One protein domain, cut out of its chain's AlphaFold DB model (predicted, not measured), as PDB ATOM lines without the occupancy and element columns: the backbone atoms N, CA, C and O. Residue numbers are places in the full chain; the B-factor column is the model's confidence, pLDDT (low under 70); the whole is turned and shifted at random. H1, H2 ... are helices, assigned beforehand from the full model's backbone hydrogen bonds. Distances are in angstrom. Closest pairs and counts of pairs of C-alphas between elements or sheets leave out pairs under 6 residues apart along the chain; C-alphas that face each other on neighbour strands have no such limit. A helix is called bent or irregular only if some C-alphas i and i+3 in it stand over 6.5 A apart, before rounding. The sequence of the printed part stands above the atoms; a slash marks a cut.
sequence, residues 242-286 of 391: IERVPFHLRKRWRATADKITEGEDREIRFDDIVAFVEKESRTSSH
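What this domain is: This is residues 242 to 286 of the 391 residues of an uncharacterized protein of Stylophora pistillata (UniProt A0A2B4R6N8). Two helices, H1 and then H2, cross near their middles as a loose, steep X, and a tight link joins the end of H1 to the beginning of H2. A short stretch, residues 242 to 246, curves round ahead of H1, while residues 261 to 266 at the link end and residues 281 to 286 at the last end stick out. The printed part has 45 residues with two named helices and no named strand, and its class is all helix. The whole is compact, with a radius of gyration of the C-alphas of 10.7 A, and elongated, spanning 31 by 19 by 16 A.

How they stand to each other: H1, residues 247 to 264, and H2, residues 270 to 284, are close but not clearly touching, with 2 pairs of C-alphas within 8 A. Their closest C-alphas, those of Trp 253 and Phe 276, are 7.4 A apart. The helices run opposite ways at a steep tilt of 51 degrees, and their centres are 11.8 A apart. In H2 every O i to N i+4 pair is within hydrogen-bond range; in H1 12 of 14 are.

Where its parts are: H1 begins at Phe 247, C-alpha (-33.235, -9.399, -36.077), and measures 25.3 A to the C-alpha of Glu 264 at (-34.683, -34.635, -35.194). After the link of 5 residues, H2 measures 21.1 A from the C-alpha of Phe 270 to that of Ser 284 at (-45.644, -11.350, -28.678). Neither helix is bent.

The domain as a whole: The two C-alphas farthest apart, those of Asp 265 and His 286, are 31.5 A apart. Without the stretches that stand free, the body spans 22 by 17 by 16 A. The printed part has no cut and no long link between its helices. Its mean pLDDT is 82.5, and residue 285 is under 70.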
ATOM      1  N   ILE A 242     -36.295 -15.829 -43.847       84.56
ATOM      2  CA  ILE A 242     -35.718 -15.523 -42.529       84.56
ATOM      3  C   ILE A 242     -35.053 -14.144 -42.530       84.56
ATOM      4  O   ILE A 242     -35.168 -13.409 -41.553       84.56
ATOM      5  N   GLU A 243     -34.392 -13.736 -43.615       84.81
ATOM      6  CA  GLU A 243     -33.752 -12.421 -43.709       84.81
ATOM      7  C   GLU A 243     -34.745 -11.253 -43.615       84.81
ATOM      8  O   GLU A 243     -34.372 -10.195 -43.100       84.81
ATOM      9  N   ARG A 244     -36.004 -11.454 -44.024       83.94
ATOM     10  CA  ARG A 244     -37.089 -10.461 -43.907       83.94
ATOM     11  C   ARG A 244     -37.676 -10.364 -42.496       83.94
ATOM     12  O   ARG A 244     -38.339  -9.379 -42.181       83.94
ATOM     13  N   VAL A 245     -37.429 -11.355 -41.643       83.62
ATOM     14  CA  VAL A 245     -37.881 -11.373 -40.247       83.62
ATOM     15  C   VAL A 245     -36.992 -10.441 -39.389       83.62
ATOM     16  O   VAL A 245     -35.775 -10.381 -39.596       83.62
ATOM     17  N   PRO A 246     -37.549  -9.706 -38.400       84.44
ATOM     18  CA  PRO A 246     -36.774  -8.851 -37.498       84.44
ATOM     19  C   PRO A 246     -35.597  -9.561 -36.811       84.44
ATOM     20  O   PRO A 246     -35.673 -10.732 -36.443       84.44
ATOM     21  N   PHE A 247     -34.502  -8.830 -36.567       80.94
ATOM     22  CA  PHE A 247     -33.235  -9.399 -36.077       80.94
ATOM     23  C   PHE A 247     -33.360 -10.256 -34.807       80.94
ATOM     24  O   PHE A 247     -32.721 -11.303 -34.712       80.94
ATOM     25  N   HIS A 248     -34.190  -9.844 -33.850       78.19
ATOM     26  CA  HIS A 248     -34.378 -10.576 -32.596       78.19
ATOM     27  C   HIS A 248     -35.038 -11.947 -32.818       78.19
ATOM     28  O   HIS A 248     -34.618 -12.934 -32.216       78.19
ATOM     29  N   LEU A 249     -35.994 -12.034 -33.746       83.88
ATOM     30  CA  LEU A 249     -36.617 -13.294 -34.145       83.88
ATOM     31  C   LEU A 249     -35.659 -14.158 -34.972       83.88
ATOM     32  O   LEU A 249     -35.621 -15.364 -34.760       83.88
ATOM     33  N   ARG A 250     -34.791 -13.568 -35.810       86.25
ATOM     34  CA  ARG A 250     -33.723 -14.320 -36.508       86.25
ATOM     35  C   ARG A 250     -32.768 -15.011 -35.533       86.25
ATOM     36  O   ARG A 250     -32.373 -16.149 -35.762       86.25
ATOM     37  N   LYS A 251     -32.399 -14.344 -34.434       86.00
ATOM     38  CA  LYS A 251     -31.535 -14.929 -33.394       86.00
ATOM     39  C   LYS A 251     -32.210 -16.113 -32.690       86.00
ATOM     40  O   LYS A 251     -31.570 -17.142 -32.502       86.00
ATOM     41  N   ARG A 252     -33.493 -15.980 -32.332       84.81
ATOM     42  CA  ARG A 252     -34.290 -17.055 -31.710       84.81
ATOM     43  C   ARG A 252     -34.568 -18.212 -32.672       84.81
ATOM     44  O   ARG A 252     -34.584 -19.365 -32.247       84.81
ATOM     45  N   TRP A 253     -34.728 -17.903 -33.957       88.25
ATOM     46  CA  TRP A 253     -34.878 -18.894 -35.013       88.25
ATOM     47  C   TRP A 253     -33.638 -19.780 -35.129       88.25
ATOM     48  O   TRP A 253     -33.801 -20.988 -35.128       88.25
ATOM     49  N   ARG A 254     -32.413 -19.225 -35.125       87.94
ATOM     50  CA  ARG A 254     -31.177 -20.039 -35.174       87.94
ATOM     51  C   ARG A 254     -31.122 -21.080 -34.057       87.94
ATOM     52  O   ARG A 254     -31.010 -22.253 -34.348       87.94
ATOM     53  N   ALA A 255     -31.380 -20.678 -32.812       86.75
ATOM     54  CA  ALA A 255     -31.425 -21.617 -31.688       86.75
ATOM     55  C   ALA A 255     -32.557 -22.665 -31.784       86.75
ATOM     56  O   ALA A 255     -32.511 -23.686 -31.105       86.75
ATOM     57  N   THR A 256     -33.608 -22.397 -32.565       85.56
ATOM     58  CA  THR A 256     -34.692 -23.357 -32.835       85.56
ATOM     59  C   THR A 256     -34.314 -24.289 -33.985       85.56
ATOM     60  O   THR A 256     -34.540 -25.488 -33.889       85.56
ATOM     61  N   ALA A 257     -33.683 -23.754 -35.028       85.50
ATOM     62  CA  ALA A 257     -33.135 -24.499 -36.151       85.50
ATOM     63  C   ALA A 257     -32.024 -25.462 -35.706       85.50
ATOM     64  O   ALA A 257     -32.039 -26.619 -36.115       85.50
ATOM     65  N   ASP A 258     -31.135 -25.025 -34.810       85.62
ATOM     66  CA  ASP A 258     -30.085 -25.864 -34.224       85.62
ATOM     67  C   ASP A 258     -30.710 -27.062 -33.485       85.62
ATOM     68  O   ASP A 258     -30.323 -28.200 -33.712       85.62
ATOM     69  N   LYS A 259     -31.782 -26.843 -32.707       85.81
ATOM     70  CA  LYS A 259     -32.516 -27.924 -32.019       85.81
ATOM     71  C   LYS A 259     -33.216 -28.899 -32.961       85.81
ATOM     72  O   LYS A 259     -33.329 -30.068 -32.622       85.81
ATOM     73  N   ILE A 260     -33.735 -28.426 -34.092       83.88
ATOM     74  CA  ILE A 260     -34.378 -29.295 -35.088       83.88
ATOM     75  C   ILE A 260     -33.311 -30.135 -35.796       83.88
ATOM     76  O   ILE A 260     -33.493 -31.335 -35.974       83.88
ATOM     77  N   THR A 261     -32.180 -29.513 -36.129       83.25
ATOM     78  CA  THR A 261     -31.069 -30.175 -36.820       83.25
ATOM     79  C   THR A 261     -30.410 -31.222 -35.923       83.25
ATOM     80  O   THR A 261     -30.172 -32.330 -36.375       83.25
ATOM     81  N   GLU A 262     -30.170 -30.905 -34.649       81.31
ATOM     82  CA  GLU A 262     -29.525 -31.820 -33.693       81.31
ATOM     83  C   GLU A 262     -30.499 -32.818 -33.046       81.31
ATOM     84  O   GLU A 262     -30.092 -33.898 -32.630       81.31
ATOM     85  N   GLY A 263     -31.774 -32.449 -32.890       74.06
ATOM     86  CA  GLY A 263     -32.759 -33.249 -32.158       74.06
ATOM     87  C   GLY A 263     -33.563 -34.214 -33.024       74.06
ATOM     88  O   GLY A 263     -33.952 -35.277 -32.543       74.06
ATOM     89  N   GLU A 264     -33.837 -33.853 -34.280       70.81
ATOM     90  CA  GLU A 264     -34.683 -34.635 -35.194       70.81
ATOM     91  C   GLU A 264     -33.918 -35.141 -36.433       70.81
ATOM     92  O   GLU A 264     -34.515 -35.854 -37.239       70.81
ATOM     93  N   ASP A 265     -32.629 -34.795 -36.587       73.06
ATOM     94  CA  ASP A 265     -31.751 -35.190 -37.709       73.06
ATOM     95  C   ASP A 265     -32.401 -34.978 -39.097       73.06
ATOM     96  O   ASP A 265     -32.201 -35.741 -40.046       73.06
ATOM     97  N   ARG A 266     -33.222 -33.926 -39.231       78.94
ATOM     98  CA  ARG A 266     -33.966 -33.618 -40.462       78.94
ATOM     99  C   ARG A 266     -33.666 -32.230 -41.008       78.94
ATOM    100  O   ARG A 266     -33.371 -31.295 -40.266       78.94
ATOM    101  N   GLU A 267     -33.816 -32.089 -42.323       76.31
ATOM    102  CA  GLU A 267     -33.727 -30.798 -43.002       76.31
ATOM    103  C   GLU A 267     -34.853 -29.855 -42.549       76.31
ATOM    104  O   GLU A 267     -36.004 -30.255 -42.348       76.31
ATOM    105  N   ILE A 268     -34.504 -28.576 -42.401       78.88
ATOM    106  CA  ILE A 268     -35.427 -27.504 -42.027       78.88
ATOM    107  C   ILE A 268     -36.439 -27.312 -43.162       78.88
ATOM    108  O   ILE A 268     -36.052 -26.972 -44.280       78.88
ATOM    109  N   ARG A 269     -37.736 -27.468 -42.877       83.44
ATOM    110  CA  ARG A 269     -38.806 -27.270 -43.865       83.44
ATOM    111  C   ARG A 269     -39.462 -25.904 -43.706       83.44
ATOM    112  O   ARG A 269     -39.377 -25.253 -42.664       83.44
ATOM    113  N   PHE A 270     -40.165 -25.464 -44.747       80.94
ATOM    114  CA  PHE A 270     -40.920 -24.208 -44.711       80.94
ATOM    115  C   PHE A 270     -41.977 -24.196 -43.595       80.94
ATOM    116  O   PHE A 270     -42.171 -23.175 -42.934       80.94
ATOM    117  N   ASP A 271     -42.591 -25.351 -43.327       84.62
ATOM    118  CA  ASP A 271     -43.576 -25.528 -42.258       84.62
ATOM    119  C   ASP A 271     -43.002 -25.195 -40.871       84.62
ATOM    120  O   ASP A 271     -43.692 -24.595 -40.045       84.62
ATOM    121  N   ASP A 272     -41.719 -25.488 -40.628       85.56
ATOM    122  CA  ASP A 272     -41.049 -25.191 -39.357       85.56
ATOM    123  C   ASP A 272     -40.887 -23.677 -39.144       85.56
ATOM    124  O   ASP A 272     -41.063 -23.169 -38.032       85.56
ATOM    125  N   ILE A 273     -40.606 -22.930 -40.219       86.31
ATOM    126  CA  ILE A 273     -40.523 -21.461 -40.183       86.31
ATOM    127  C   ILE A 273     -41.896 -20.867 -39.873       86.31
ATOM    128  O   ILE A 273     -42.002 -19.964 -39.038       86.31
ATOM    129  N   VAL A 274     -42.954 -21.370 -40.519       88.00
ATOM    130  CA  VAL A 274     -44.330 -20.913 -40.279       88.00
ATOM    131  C   VAL A 274     -44.737 -21.187 -38.831       88.00
ATOM    132  O   VAL A 274     -45.188 -20.270 -38.144       88.00
ATOM    133  N   ALA A 275     -44.490 -22.399 -38.327       88.06
ATOM    134  CA  ALA A 275     -44.782 -22.767 -36.944       88.06
ATOM    135  C   ALA A 275     -44.038 -21.876 -35.934       88.06
ATOM    136  O   ALA A 275     -44.610 -21.458 -34.922       88.06
ATOM    137  N   PHE A 276     -42.780 -21.526 -36.215       89.25
ATOM    138  CA  PHE A 276     -42.018 -20.599 -35.383       89.25
ATOM    139  C   PHE A 276     -42.600 -19.182 -35.393       89.25
ATOM    140  O   PHE A 276     -42.782 -18.593 -34.328       89.25
ATOM    141  N   VAL A 277     -42.928 -18.633 -36.565       88.44
ATOM    142  CA  VAL A 277     -43.506 -17.283 -36.675       88.44
ATOM    143  C   VAL A 277     -44.884 -17.215 -36.009       88.44
ATOM    144  O   VAL A 277     -45.186 -16.245 -35.313       88.44
ATOM    145  N   GLU A 278     -45.714 -18.250 -36.142       87.44
ATOM    146  CA  GLU A 278     -46.990 -18.344 -35.426       87.44
ATOM    147  C   GLU A 278     -46.797 -18.420 -33.907       87.44
ATOM    148  O   GLU A 278     -47.483 -17.733 -33.148       87.44
ATOM    149  N   LYS A 279     -45.832 -19.214 -33.439       87.75
ATOM    150  CA  LYS A 279     -45.510 -19.313 -32.012       87.75
ATOM    151  C   LYS A 279     -45.017 -17.980 -31.451       87.75
ATOM    152  O   LYS A 279     -45.451 -17.565 -30.374       87.75
ATOM    153  N   GLU A 280     -44.136 -17.294 -32.169       83.75
ATOM    154  CA  GLU A 280     -43.581 -16.013 -31.732       83.75
ATOM    155  C   GLU A 280     -44.579 -14.863 -31.834       83.75
ATOM    156  O   GLU A 280     -44.609 -14.011 -30.946       83.75
ATOM    157  N   SER A 281     -45.453 -14.855 -32.842       80.44
ATOM    158  CA  SER A 281     -46.549 -13.882 -32.919       80.44
ATOM    159  C   SER A 281     -47.557 -14.074 -31.786       80.44
ATOM    160  O   SER A 281     -47.922 -13.092 -31.140       80.44
ATOM    161  N   ARG A 282     -47.937 -15.316 -31.446       80.62
ATOM    162  CA  ARG A 282     -48.782 -15.614 -30.271       80.62
ATOM    163  C   ARG A 282     -48.117 -15.223 -28.952       80.62
ATOM    164  O   ARG A 282     -48.785 -14.726 -28.054       80.62
ATOM    165  N   THR A 283     -46.806 -15.427 -28.840       78.69
ATOM    166  CA  THR A 283     -46.039 -15.038 -27.643       78.69
ATOM    167  C   THR A 283     -45.928 -13.517 -27.524       78.69
ATOM    168  O   THR A 283     -46.032 -12.981 -26.427       78.69
ATOM    169  N   SER A 284     -45.755 -12.815 -28.647       71.12
ATOM    170  CA  SER A 284     -45.644 -11.350 -28.678       71.12
ATOM    171  C   SER A 284     -46.988 -10.651 -28.463       71.12
ATOM    172  O   SER A 284     -47.016  -9.572 -27.895       71.12
ATOM    173  N   SER A 285     -48.097 -11.277 -28.870       66.94
ATOM    174  CA  SER A 285     -49.471 -10.784 -28.673       66.94
ATOM    175  C   SER A 285     -50.149 -11.370 -27.426       66.94
ATOM    176  O   SER A 285     -51.378 -11.383 -27.324       66.94
ATOM    177  N   HIS A 286     -49.365 -11.883 -26.471       71.75
ATOM    178  CA  HIS A 286     -49.903 -12.575 -25.306       71.75
ATOM    179  C   HIS A 286     -50.749 -11.618 -24.441       71.75
ATOM    180  O   HIS A 286     -50.216 -10.635 -23.920       71.75
TER     181      HIS A 286